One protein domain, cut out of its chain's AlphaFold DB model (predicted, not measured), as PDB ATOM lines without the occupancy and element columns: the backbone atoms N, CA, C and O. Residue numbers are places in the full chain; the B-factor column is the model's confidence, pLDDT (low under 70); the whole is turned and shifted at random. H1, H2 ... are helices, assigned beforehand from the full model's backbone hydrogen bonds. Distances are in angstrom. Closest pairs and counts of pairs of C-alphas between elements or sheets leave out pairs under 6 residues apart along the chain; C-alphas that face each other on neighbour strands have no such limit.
ATOM      1  N   SER A 144       3.301 -41.054  26.593       55.41
ATOM      2  CA  SER A 144       2.559 -39.815  26.891       55.41
ATOM      3  C   SER A 144       3.400 -38.715  27.553       55.41
ATOM      4  O   SER A 144       3.018 -37.549  27.526       55.41
ATOM      5  N   TRP A 145       4.559 -39.062  28.120       50.28
ATOM      6  CA  TRP A 145       5.412 -38.095  28.813       50.28
ATOM      7  C   TRP A 145       6.253 -37.240  27.862       50.28
ATOM      8  O   TRP A 145       6.495 -36.078  28.152       50.28
ATOM      9  N   ARG A 146       6.652 -37.771  26.700       58.34
ATOM     10  CA  ARG A 146       7.349 -36.994  25.662       58.34
ATOM     11  C   ARG A 146       6.431 -35.923  25.069       58.34
ATOM     12  O   ARG A 146       6.845 -34.782  24.889       58.34
ATOM     13  N   ASP A 147       5.167 -36.277  24.861       61.94
ATOM     14  CA  ASP A 147       4.124 -35.347  24.418       61.94
ATOM     15  C   ASP A 147       3.782 -34.319  25.520       61.94
ATOM     16  O   ASP A 147       3.483 -33.160  25.238       61.94
ATOM     17  N   TRP A 148       3.877 -34.709  26.796       78.94
ATOM     18  CA  TRP A 148       3.728 -33.789  27.927       78.94
ATOM     19  C   TRP A 148       4.922 -32.837  28.065       78.94
ATOM     20  O   TRP A 148       4.728 -31.633  28.150       78.94
ATOM     21  N   ALA A 149       6.158 -33.338  28.024       55.66
ATOM     22  CA  ALA A 149       7.366 -32.525  28.145       55.66
ATOM     23  C   ALA A 149       7.461 -31.502  27.006       55.66
ATOM     24  O   ALA A 149       7.786 -30.348  27.254       55.66
ATOM     25  N   THR A 150       7.073 -31.892  25.787       65.06
ATOM     26  CA  THR A 150       7.014 -30.980  24.631       65.06
ATOM     27  C   THR A 150       5.883 -29.953  24.689       65.06
ATOM     28  O   THR A 150       5.942 -28.964  23.965       65.06
ATOM     29  N   SER A 151       4.866 -30.153  25.536       59.22
ATOM     30  CA  SER A 151       3.746 -29.214  25.702       59.22
ATOM     31  C   SER A 151       3.790 -28.396  26.997       59.22
ATOM     32  O   SER A 151       3.153 -27.347  27.060       59.22
ATOM     33  N   ALA A 152       4.520 -28.849  28.019       61.88
ATOM     34  CA  ALA A 152       4.535 -28.250  29.353       61.88
ATOM     35  C   ALA A 152       5.830 -27.495  29.693       61.88
ATOM     36  O   ALA A 152       5.802 -26.639  30.577       61.88
ATOM     37  N   LEU A 153       6.952 -27.797  29.031       66.25
ATOM     38  CA  LEU A 153       8.220 -27.102  29.259       66.25
ATOM     39  C   LEU A 153       8.384 -25.917  28.293       66.25
ATOM     40  O   LEU A 153       7.904 -25.974  27.158       66.25
ATOM     41  N   PRO A 154       9.092 -24.845  28.697       81.69
ATOM     42  CA  PRO A 154       9.558 -23.823  27.766       81.69
ATOM     43  C   PRO A 154      10.298 -24.452  26.574       81.69
ATOM     44  O   PRO A 154      10.955 -25.487  26.708       81.69
ATOM     45  N   ALA A 155      10.207 -23.834  25.393       65.75
ATOM     46  CA  ALA A 155      10.733 -24.420  24.154       65.75
ATOM     47  C   ALA A 155      12.242 -24.737  24.229       65.75
ATOM     48  O   ALA A 155      12.666 -25.789  23.759       65.75
ATOM     49  N   ALA A 156      13.027 -23.884  24.899       63.84
ATOM     50  CA  ALA A 156      14.459 -24.098  25.112       63.84
ATOM     51  C   ALA A 156      14.759 -25.335  25.982       63.84
ATOM     52  O   ALA A 156      15.650 -26.120  25.664       63.84
ATOM     53  N   ASP A 157      13.976 -25.555  27.041       59.34
ATOM     54  CA  ASP A 157      14.148 -26.700  27.945       59.34
ATOM     55  C   ASP A 157      13.683 -28.003  27.287       59.34
ATOM     56  O   ASP A 157      14.268 -29.065  27.495       59.34
ATOM     57  N   THR A 158      12.656 -27.914  26.439       66.25
ATOM     58  CA  THR A 158      12.185 -29.031  25.613       66.25
ATOM     59  C   THR A 158      13.259 -29.475  24.623       66.25
ATOM     60  O   THR A 158      13.511 -30.672  24.478       66.25
ATOM     61  N   GLU A 159      13.909 -28.529  23.944       67.06
ATOM     62  CA  GLU A 159      14.967 -28.819  22.973       67.06
ATOM     63  C   GLU A 159      16.208 -29.405  23.658       67.06
ATOM     64  O   GLU A 159      16.720 -30.438  23.218       67.06
ATOM     65  N   ALA A 160      16.626 -28.833  24.792       64.19
ATOM     66  CA  ALA A 160      17.715 -29.368  25.606       64.19
ATOM     67  C   ALA A 160      17.407 -30.784  26.121       64.19
ATOM     68  O   ALA A 160      18.261 -31.673  26.051       64.19
ATOM     69  N   TYR A 161      16.177 -31.031  26.578       71.38
ATOM     70  CA  TYR A 161      15.734 -32.352  27.019       71.38
ATOM     71  C   TYR A 161      15.766 -33.379  25.877       71.38
ATOM     72  O   TYR A 161      16.319 -34.464  26.047       71.38
ATOM     73  N   LEU A 162      15.232 -33.039  24.699       76.38
ATOM     74  CA  LEU A 162      15.205 -33.942  23.542       76.38
ATOM     75  C   LEU A 162      16.604 -34.210  22.972       76.38
ATOM     76  O   LEU A 162      16.887 -35.340  22.574       76.38
ATOM     77  N   ALA A 163      17.489 -33.212  22.965       72.00
ATOM     78  CA  ALA A 163      18.883 -33.383  22.570       72.00
ATOM     79  C   ALA A 163      19.640 -34.293  23.552       72.00
ATOM     80  O   ALA A 163      20.388 -35.175  23.130       72.00
ATOM     81  N   THR A 164      19.391 -34.139  24.855       67.62
ATOM     82  CA  THR A 164      19.986 -34.991  25.899       67.62
ATOM     83  C   THR A 164      19.442 -36.422  25.829       67.62
ATOM     84  O   THR A 164      20.203 -37.381  25.947       67.62
ATOM     85  N   GLU A 165      18.143 -36.598  25.565       74.19
ATOM     86  CA  GLU A 165      17.530 -37.913  25.345       74.19
ATOM     87  C   GLU A 165      18.120 -38.604  24.104       74.19
ATOM     88  O   GLU A 165      18.472 -39.782  24.174       74.19
ATOM     89  N   ALA A 166      18.293 -37.875  22.996       76.50
ATOM     90  CA  ALA A 166      18.902 -38.399  21.773       76.50
ATOM     91  C   ALA A 166      20.368 -38.813  21.984       76.50
ATOM     92  O   ALA A 166      20.775 -39.877  21.519       76.50
ATOM     93  N   LEU A 167      21.138 -38.022  22.737       69.69
ATOM     94  CA  LEU A 167      22.530 -38.325  23.076       69.69
ATOM     95  C   LEU A 167      22.660 -39.563  23.985       69.69
ATOM     96  O   LEU A 167      23.626 -40.310  23.881       69.69
ATOM     97  N   LEU A 168      21.688 -39.809  24.866       69.38
ATOM     98  CA  LEU A 168      21.692 -40.965  25.774       69.38
ATOM     99  C   LEU A 168      21.062 -42.234  25.179       69.38
ATOM    100  O   LEU A 168      21.224 -43.322  25.751       69.38
ATOM    101  N   ALA A 169      20.318 -42.094  24.080       74.00
ATOM    102  CA  ALA A 169      19.752 -43.207  23.325       74.00
ATOM    103  C   ALA A 169      20.825 -43.973  22.537       74.00
ATOM    104  O   ALA A 169      20.666 -45.171  22.316       74.00
ATOM    105  N   ASP A 170      21.916 -43.304  22.160       84.38
ATOM    106  CA  ASP A 170      23.100 -43.952  21.602       84.38
ATOM    107  C   ASP A 170      23.937 -44.597  22.723       84.38
ATOM    108  O   ASP A 170      24.430 -43.933  23.640       84.38
ATOM    109  N   ASP A 171      24.082 -45.922  22.658       67.94
ATOM    110  CA  ASP A 171      24.822 -46.715  23.637       67.94
ATOM    111  C   ASP A 171      26.310 -46.323  23.696       67.94
ATOM    112  O   ASP A 171      26.917 -46.384  24.775       67.94
ATOM    113  N   GLU A 172      26.893 -45.875  22.577       78.06
ATOM    114  CA  GLU A 172      28.294 -45.456  22.506       78.06
ATOM    115  C   GLU A 172      28.502 -44.094  23.179       78.06
ATOM    116  O   GLU A 172      29.365 -43.963  24.056       78.06
ATOM    117  N   ALA A 173      27.658 -43.112  22.852       70.81
ATOM    118  CA  ALA A 173      27.666 -41.793  23.483       70.81
ATOM    119  C   ALA A 173      27.353 -41.872  24.988       70.81
ATOM    120  O   ALA A 173      28.051 -41.256  25.800       70.81
ATOM    121  N   ARG A 174      26.392 -42.715  25.396       77.56
ATOM    122  CA  ARG A 174      26.101 -42.990  26.813       77.56
ATOM    123  C   ARG A 174      27.303 -43.611  27.523       77.56
ATOM    124  O   ARG A 174      27.643 -43.198  28.633       77.56
ATOM    125  N   GLY A 175      27.966 -44.581  26.894       74.25
ATOM    126  CA  GLY A 175      29.197 -45.173  27.419       74.25
ATOM    127  C   GLY A 175      30.330 -44.149  27.551       74.25
ATOM    128  O   GLY A 175      31.051 -44.156  28.549       74.25
ATOM    129  N   GLY A 176      30.470 -43.245  26.576       80.00
ATOM    130  CA  GLY A 176      31.426 -42.137  26.602       80.00
ATOM    131  C   GLY A 176      31.183 -41.177  27.763       80.00
ATOM    132  O   GLY A 176      32.113 -40.887  28.514       80.00
ATOM    133  N   LEU A 177      29.930 -40.767  27.968       73.62
ATOM    134  CA  LEU A 177      29.550 -39.834  29.025       73.62
ATOM    135  C   LEU A 177      29.745 -40.428  30.425       73.62
ATOM    136  O   LEU A 177      30.273 -39.761  31.310       73.62
ATOM    137  N   VAL A 178      29.410 -41.710  30.616       71.38
ATOM    138  CA  VAL A 178      29.673 -42.425  31.878       71.38
ATOM    139  C   VAL A 178      31.173 -42.520  32.153       71.38
ATOM    140  O   VAL A 178      31.600 -42.256  33.276       71.38
ATOM    141  N   ARG A 179      31.988 -42.854  31.142       78.50
ATOM    142  CA  ARG A 179      33.452 -42.871  31.294       78.50
ATOM    143  C   ARG A 179      33.974 -41.485  31.665       78.50
ATOM    144  O   ARG A 179      34.758 -41.371  32.600       78.50
ATOM    145  N   GLN A 180      33.521 -40.434  30.987       79.12
ATOM    146  CA  GLN A 180      33.946 -39.066  31.280       79.12
ATOM    147  C   GLN A 180      33.539 -38.621  32.692       79.12
ATOM    148  O   GLN A 180      34.376 -38.091  33.419       79.12
ATOM    149  N   ALA A 181      32.315 -38.918  33.133       74.06
ATOM    150  CA  ALA A 181      31.866 -38.642  34.497       74.06
ATOM    151  C   ALA A 181      32.685 -39.416  35.550       74.06
ATOM    152  O   ALA A 181      33.015 -38.869  36.601       74.06
ATOM    153  N   GLN A 182      33.078 -40.667  35.271       74.31
ATOM    154  CA  GLN A 182      33.980 -41.439  36.140       74.31
ATOM    155  C   GLN A 182      35.373 -40.798  36.241       74.31
ATOM    156  O   GLN A 182      35.937 -40.733  37.334       74.31
ATOM    157  N   TRP A 183      35.912 -40.294  35.127       81.44
ATOM    158  CA  TRP A 183      37.170 -39.543  35.110       81.44
ATOM    159  C   TRP A 183      37.069 -38.228  35.896       81.44
ATOM    160  O   TRP A 183      37.966 -37.916  36.679       81.44
ATOM    161  N   GLU A 184      35.975 -37.480  35.743       82.81
ATOM    162  CA  GLU A 184      35.713 -36.249  36.502       82.81
ATOM    163  C   GLU A 184      35.574 -36.522  38.007       82.81
ATOM    164  O   GLU A 184      36.149 -35.795  38.818       82.81
ATOM    165  N   LEU A 185      34.903 -37.612  38.393       78.25
ATOM    166  CA  LEU A 185      34.774 -38.035  39.789       78.25
ATOM    167  C   LEU A 185      36.128 -38.431  40.395       78.25
ATOM    168  O   LEU A 185      36.454 -38.012  41.506       78.25
ATOM    169  N   ALA A 186      36.945 -39.194  39.662       79.19
ATOM    170  CA  ALA A 186      38.297 -39.550  40.091       79.19
ATOM    171  C   ALA A 186      39.185 -38.304  40.254       79.19
ATOM    172  O   ALA A 186      39.959 -38.210  41.210       79.19
ATOM    173  N   ARG A 187      39.034 -37.317  39.361       81.50
ATOM    174  CA  ARG A 187      39.738 -36.031  39.431       81.50
ATOM    175  C   ARG A 187      39.291 -35.188  40.629       81.50
ATOM    176  O   ARG A 187      40.149 -34.634  41.314       81.50
ATOM    177  N   LEU A 188      37.986 -35.109  40.909       83.88
ATOM    178  CA  LEU A 188      37.454 -34.446  42.109       83.88
ATOM    179  C   LEU A 188      37.963 -35.111  43.390       83.88
ATOM    180  O   LEU A 188      38.358 -34.417  44.327       83.88
ATOM    181  N   TRP A 189      37.997 -36.444  43.415       83.81
ATOM    182  CA  TRP A 189      38.511 -37.202  44.549       83.81
ATOM    183  C   TRP A 189      39.998 -36.922  44.797       83.81
ATOM    184  O   TRP A 189      40.376 -36.622  45.930       83.81
ATOM    185  N   ASP A 190      40.845 -36.957  43.761       83.25
ATOM    186  CA  ASP A 190      42.274 -36.628  43.900       83.25
ATOM    187  C   ASP A 190      42.478 -35.180  44.377       83.25
ATOM    188  O   ASP A 190      43.258 -34.929  45.297       83.25
ATOM    189  N   TRP A 191      41.721 -34.229  43.824       91.31
ATOM    190  CA  TRP A 191      41.738 -32.834  44.271       91.31
ATOM    191  C   TRP A 191      41.363 -32.695  45.759       91.31
ATOM    192  O   TRP A 191      42.083 -32.038  46.517       91.31
ATOM    193  N   GLN A 192      40.309 -33.378  46.217       88.88
ATOM    194  CA  GLN A 192      39.881 -33.355  47.620       88.88
ATOM    195  C   GLN A 192      40.927 -33.994  48.548       88.88
ATOM    196  O   GLN A 192      41.222 -33.456  49.617       88.88
ATOM    197  N   GLN A 193      41.552 -35.098  48.129       84.81
ATOM    198  CA  GLN A 193      42.638 -35.741  48.877       84.81
ATOM    199  C   GLN A 193      43.873 -34.836  48.988       84.81
ATOM    200  O   GLN A 193      44.498 -34.774  50.049       84.81
ATOM    201  N   ARG A 194      44.218 -34.090  47.928       87.38
ATOM    202  CA  ARG A 194      45.313 -33.105  47.960       87.38
ATOM    203  C   ARG A 194      45.012 -31.947  48.911       87.38
ATOM    204  O   ARG A 194      45.889 -31.599  49.698       87.38
ATOM    205  N   ARG A 195      43.781 -31.418  48.915       91.00
ATOM    206  CA  ARG A 195      43.340 -30.399  49.890       91.00
ATOM    207  C   ARG A 195      43.512 -30.885  51.329       91.00
ATOM    208  O   ARG A 195      44.154 -30.208  52.129       91.00
ATOM    209  N   VAL A 196      43.021 -32.088  51.635       88.69
ATOM    210  CA  VAL A 196      43.127 -32.676  52.982       88.69
ATOM    211  C   VAL A 196      44.588 -32.879  53.398       88.69
ATOM    212  O   VAL A 196      44.950 -32.566  54.531       88.69
ATOM    213  N   ARG A 197      45.463 -33.339  52.490       87.06
ATOM    214  CA  ARG A 197      46.904 -33.500  52.770       87.06
ATOM    215  C   ARG A 197      47.619 -32.183  53.067       87.06
ATOM    216  O   ARG A 197      48.586 -32.189  53.823       87.06
ATOM    217  N   LEU A 198      47.148 -31.075  52.498       90.38
ATOM    218  CA  LEU A 198      47.674 -29.731  52.753       90.38
ATOM    219  C   LEU A 198      47.027 -29.050  53.971       90.38
ATOM    220  O   LEU A 198      47.299 -27.882  54.231       90.38
ATOM    221  N   ALA A 511      42.235 -24.056  45.738       79.00
ATOM    222  CA  ALA A 511      41.133 -23.327  46.358       79.00
ATOM    223  C   ALA A 511      39.845 -23.378  45.520       79.00
ATOM    224  O   ALA A 511      38.755 -23.221  46.068       79.00
ATOM    225  N   VAL A 512      39.948 -23.638  44.211       81.44
ATOM    226  CA  VAL A 512      38.809 -23.634  43.287       81.44
ATOM    227  C   VAL A 512      38.477 -25.062  42.858       81.44
ATOM    228  O   VAL A 512      39.327 -25.798  42.354       81.44
ATOM    229  N   ARG A 513      37.221 -25.474  43.057       78.31
ATOM    230  CA  ARG A 513      36.738 -26.790  42.620       78.31
ATOM    231  C   ARG A 513      36.814 -26.890  41.087       78.31
ATOM    232  O   ARG A 513      36.320 -25.989  40.406       78.31
ATOM    233  N   PRO A 514      37.387 -27.967  40.519       78.62
ATOM    234  CA  PRO A 514      37.411 -28.135  39.072       78.62
ATOM    235  C   PRO A 514      35.979 -28.319  38.532       78.62
ATOM    236  O   PRO A 514      35.175 -28.998  39.177       78.62
ATOM    237  N   PRO A 515      35.642 -27.740  37.363       80.00
ATOM    238  CA  PRO A 515      34.317 -27.895  36.763       80.00
ATOM    239  C   PRO A 515      34.050 -29.363  36.394       80.00
ATOM    240  O   PRO A 515      34.950 -30.039  35.889       80.00
ATOM    241  N   THR A 516      32.819 -29.839  36.615       85.19
ATOM    242  CA  THR A 516      32.396 -31.229  36.344       85.19
ATOM    243  C   THR A 516      31.145 -31.324  35.468       85.19
ATOM    244  O   THR A 516      30.121 -31.856  35.894       85.19
ATOM    245  N   PRO A 517      31.201 -30.808  34.229       71.00
ATOM    246  CA  PRO A 517      30.023 -30.676  33.379       71.00
ATOM    247  C   PRO A 517      29.396 -32.021  32.978       71.00
ATOM    248  O   PRO A 517      28.182 -32.080  32.795       71.00
ATOM    249  N   ALA A 518      30.176 -33.103  32.842       69.38
ATOM    250  CA  ALA A 518      29.620 -34.414  32.496       69.38
ATOM    251  C   ALA A 518      28.958 -35.085  33.708       69.38
ATOM    252  O   ALA A 518      27.922 -35.738  33.561       69.38
ATOM    253  N   LEU A 519      29.533 -34.908  34.903       71.19
ATOM    254  CA  LEU A 519      28.927 -35.364  36.155       71.19
ATOM    255  C   LEU A 519      27.623 -34.613  36.459       71.19
ATOM    256  O   LEU A 519      26.637 -35.248  36.834       71.19
ATOM    257  N   ASP A 520      27.606 -33.294  36.260       75.00
ATOM    258  CA  ASP A 520      26.433 -32.447  36.495       75.00
ATOM    259  C   ASP A 520      25.289 -32.847  35.543       75.00
ATOM    260  O   ASP A 520      24.191 -33.169  35.995       75.00
ATOM    261  N   LEU A 521      25.575 -33.006  34.241       67.94
ATOM    262  CA  LEU A 521      24.587 -33.455  33.250       67.94
ATOM    263  C   LEU A 521      24.021 -34.856  33.561       67.94
ATOM    264  O   LEU A 521      22.826 -35.120  33.383       67.94
ATOM    265  N   LEU A 522      24.872 -35.782  34.021       69.19
ATOM    266  CA  LEU A 522      24.448 -37.135  34.390       69.19
ATOM    267  C   LEU A 522      23.574 -37.115  35.652       69.19
ATOM    268  O   LEU A 522      22.599 -37.869  35.727       69.19
ATOM    269  N   THR A 523      23.888 -36.239  36.607       71.44
ATOM    270  CA  THR A 523      23.112 -36.046  37.840       71.44
ATOM    271  C   THR A 523      21.723 -35.496  37.522       71.44
ATOM    272  O   THR A 523      20.733 -36.135  37.881       71.44
ATOM    273  N   ASP A 524      21.638 -34.421  36.734       67.50
ATOM    274  CA  ASP A 524      20.368 -33.825  36.300       67.50
ATOM    275  C   ASP A 524      19.485 -34.850  35.565       67.50
ATOM    276  O   ASP A 524      18.286 -34.989  35.825       67.50
ATOM    277  N   THR A 525      20.092 -35.660  34.694       69.00
ATOM    278  CA  THR A 525      19.390 -36.734  33.975       69.00
ATOM    279  C   THR A 525      18.820 -37.793  34.928       69.00
ATOM    280  O   THR A 525      17.692 -38.270  34.742       69.00
ATOM    281  N   LEU A 526      19.593 -38.216  35.934       65.50
ATOM    282  CA  LEU A 526      19.155 -39.219  36.909       65.50
ATOM    283  C   LEU A 526      18.049 -38.683  37.819       65.50
ATOM    284  O   LEU A 526      17.114 -39.427  38.117       65.50
ATOM    285  N   GLU A 527      18.105 -37.409  38.205       64.38
ATOM    286  CA  GLU A 527      17.042 -36.761  38.977       64.38
ATOM    287  C   GLU A 527      15.718 -36.737  38.209       64.38
ATOM    288  O   GLU A 527      14.672 -37.099  38.762       64.38
ATOM    289  N   VAL A 528      15.755 -36.397  36.917       66.38
ATOM    290  CA  VAL A 528      14.566 -36.429  36.051       66.38
ATOM    291  C   VAL A 528      13.998 -37.850  35.955       66.38
ATOM    292  O   VAL A 528      12.792 -38.046  36.137       66.38
ATOM    293  N   LYS A 529      14.847 -38.871  35.759       62.19
ATOM    294  CA  LYS A 529      14.413 -40.283  35.720       62.19
ATOM    295  C   LYS A 529      13.862 -40.779  37.058       62.19
ATOM    296  O   LYS A 529      12.921 -41.574  37.085       62.19
ATOM    297  N   TYR A 530      14.425 -40.328  38.175       59.25
ATOM    298  CA  TYR A 530      13.941 -40.686  39.505       59.25
ATOM    299  C   TYR A 530      12.561 -40.078  39.783       59.25
ATOM    300  O   TYR A 530      11.662 -40.781  40.255       59.25
ATOM    301  N   ARG A 531      12.350 -38.806  39.416       57.25
ATOM    302  CA  ARG A 531      11.029 -38.159  39.484       57.25
ATOM    303  C   ARG A 531       9.996 -38.892  38.624       57.25
ATOM    304  O   ARG A 531       8.884 -39.127  39.091       57.25
ATOM    305  N   ASP A 532      10.374 -39.339  37.427       57.16
ATOM    306  CA  ASP A 532       9.522 -40.166  36.560       57.16
ATOM    307  C   ASP A 532       9.132 -41.508  37.218       57.16
ATOM    308  O   ASP A 532       7.960 -41.891  37.227       57.16
ATOM    309  N   LEU A 533      10.070 -42.204  37.871       58.88
ATOM    310  CA  LEU A 533       9.764 -43.439  38.613       58.88
ATOM    311  C   LEU A 533       8.787 -43.217  39.778       58.88
ATOM    312  O   LEU A 533       7.913 -44.060  40.010       58.88
ATOM    313  N   LEU A 534       8.903 -42.097  40.497       59.62
ATOM    314  CA  LEU A 534       7.970 -41.738  41.568       59.62
ATOM    315  C   LEU A 534       6.563 -41.471  41.020       59.62
ATOM    316  O   LEU A 534       5.595 -42.048  41.519       59.62
ATOM    317  N   LEU A 535       6.453 -40.698  39.937       62.00
ATOM    318  CA  LEU A 535       5.173 -40.426  39.275       62.00
ATOM    319  C   LEU A 535       4.524 -41.712  38.732       62.00
ATOM    320  O   LEU A 535       3.317 -41.917  38.887       62.00
ATOM    321  N   LYS A 536       5.318 -42.637  38.174       60.12
ATOM    322  CA  LYS A 536       4.850 -43.966  37.735       60.12
ATOM    323  C   LYS A 536       4.294 -44.795  38.891       60.12
ATOM    324  O   LYS A 536       3.246 -45.429  38.742       60.12
ATOM    325  N   ARG A 537       4.958 -44.782  40.050       71.19
ATOM    326  CA  ARG A 537       4.479 -45.475  41.258       71.19
ATOM    327  C   ARG A 537       3.125 -44.925  41.708       71.19
ATOM    328  O   ARG A 537       2.210 -45.697  42.010       71.19
ATOM    329  N   ASP A 538       2.971 -43.609  41.700       65.69
ATOM    330  CA  ASP A 538       1.741 -42.946  42.135       65.69
ATOM    331  C   ASP A 538       0.582 -43.181  41.149       65.69
ATOM    332  O   ASP A 538      -0.559 -43.426  41.560       65.69
ATOM    333  N   ALA A 539       0.863 -43.248  39.845       63.94
ATOM    334  CA  ALA A 539      -0.123 -43.630  38.835       63.94
ATOM    335  C   ALA A 539      -0.608 -45.084  39.006       63.94
ATOM    336  O   ALA A 539      -1.815 -45.344  38.963       63.94
ATOM    337  N   VAL A 540       0.303 -46.034  39.258       74.25
ATOM    338  CA  VAL A 540      -0.043 -47.450  39.491       74.25
ATOM    339  C   VAL A 540      -0.889 -47.611  40.751       74.25
ATOM    340  O   VAL A 540      -1.911 -48.299  40.719       74.25
ATOM    341  N   THR A 541      -0.516 -46.951  41.850       68.06
ATOM    342  CA  THR A 541      -1.301 -47.009  43.096       68.06
ATOM    343  C   THR A 541      -2.686 -46.385  42.919       68.06
ATOM    344  O   THR A 541      -3.679 -46.932  43.405       68.06
ATOM    345  N   THR A 542      -2.796 -45.297  42.154       71.81
ATOM    346  CA  THR A 542      -4.084 -44.670  41.817       71.81
ATOM    347  C   THR A 542      -4.957 -45.587  40.957       71.81
ATOM    348  O   THR A 542      -6.155 -45.728  41.214       71.81
ATOM    349  N   LEU A 543      -4.371 -46.271  39.971       68.25
ATOM    350  CA  LEU A 543      -5.080 -47.222  39.113       68.25
ATOM    351  C   LEU A 543      -5.538 -48.458  39.899       68.25
ATOM    352  O   LEU A 543      -6.676 -48.895  39.741       68.25
ATOM    353  N   GLN A 544      -4.709 -48.968  40.810       70.69
ATOM    354  CA  GLN A 544      -5.084 -50.053  41.720       70.69
ATOM    355  C   GLN A 544      -6.249 -49.655  42.635       70.69
ATOM    356  O   GLN A 544      -7.190 -50.435  42.791       70.69
ATOM    357  N   ARG A 545      -6.246 -48.428  43.178       73.00
ATOM    358  CA  ARG A 545      -7.369 -47.894  43.970       73.00
ATOM    359  C   ARG A 545      -8.652 -47.794  43.143       73.00
ATOM    360  O   ARG A 545      -9.708 -48.193  43.626       73.00
ATOM    361  N   ARG A 546      -8.568 -47.328  41.891       70.12
ATOM    362  CA  ARG A 546      -9.726 -47.256  40.979       70.12
ATOM    363  C   ARG A 546     -10.262 -48.633  40.600       70.12
ATOM    364  O   ARG A 546     -11.469 -48.825  40.638       70.12
ATOM    365  N   LEU A 547      -9.395 -49.597  40.289       71.94
ATOM    366  CA  LEU A 547      -9.814 -50.972  40.001       71.94
ATOM    367  C   LEU A 547     -10.438 -51.642  41.224       71.94
ATOM    368  O   LEU A 547     -11.392 -52.402  41.087       71.94
TER     369      LEU A 547
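Overview. This is residues 144 to 198 and 511 to 547 of the 948 residues of the protein "MRP-S28 domain-containing protein" of Raphidocelis subcapitata (UniProt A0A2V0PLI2). Two long helices, H3 and H4, meet where residues 177 to 185 of H3 touch residues 518 to 522 of H4, and run off in opposite ways as a wide, loose V; a shorter helix, H2, touches H3 at a corner and is near H4, and the shortest, H1, is close to H2 and apart from both long helices. H2 makes a corner with the start of H3, and H1 folds back beside H2, while residues 533 to 547 of H4 stick out as a free arm. The printed part has 92 residues, with four named helices in the order H1, H2, H3, H4 and no named strand, and its class is all helix. It is only just loose, close to extended, with a radius of gyration of the C-alphas of 18.2 A, and it spans 62 by 29 by 26 A.

Arrangement. Start with H1, residues 144 to 152, and go on to H2, residues 155 to 169: they are close but not clearly touching, and their closest C-alphas, those of Thr 150 and Thr 158, are 5.6 A apart. Their lines stand at a shallow tilt of 31 degrees, and they run opposite ways. H2 and H3, residues 171 to 197, only just touch, and only at the corner by their link, with 3 pairs of C-alphas within 8 A; the closest C-alphas are those of Leu 168 and Arg 174, 5.0 A apart. Their lines are about perpendicular, at 82 degrees. Past the cut, look for H4, residues 517 to 547, which touches H3 with residues 518 to 522 alone, meeting residues 177 to 185 of H3. The closest C-alphas there are those of Ala 181 and Leu 519, 4.7 A apart, and the two helices run opposite ways at a steep tilt of 63 degrees. H2 and H4 are near each other, with 8 pairs of C-alphas within 10 A. H1 is apart from H3 and from H4. In H1, H2, H3 and H4 every O i to N i+4 pair is within hydrogen-bond range.

Along the chain. Find C-alpha 144 at (2.559, -39.815, 26.891), where H1 begins its 9 residues. H2 has 15 residues and is 20.9 A long from first to last C-alpha. From C-alpha 171 at (24.822, -46.715, 23.637), H3 runs 38.9 A to C-alpha 197. H4, the longest helix with 31 residues, runs 45.2 A from C-alpha 517 to C-alpha 547 at (-9.814, -50.972, 40.001).

Size, cuts and confidence. The C-alphas of Leu 198 and Leu 547, the two farthest apart, are 62.6 A from each other. Without residues 533 to 547, which stand free, the body spans 52 by 26 by 20 A. Residues 199 to 510 are not printed, and C-alphas 198 and 511 are 11.2 A apart across the cut. The links H1 to H2 and H2 to H3 are tight. The mean pLDDT of the printed part is 72.1, and 39 residues are under 70, among them residues 149 to 153 and 524 to 536.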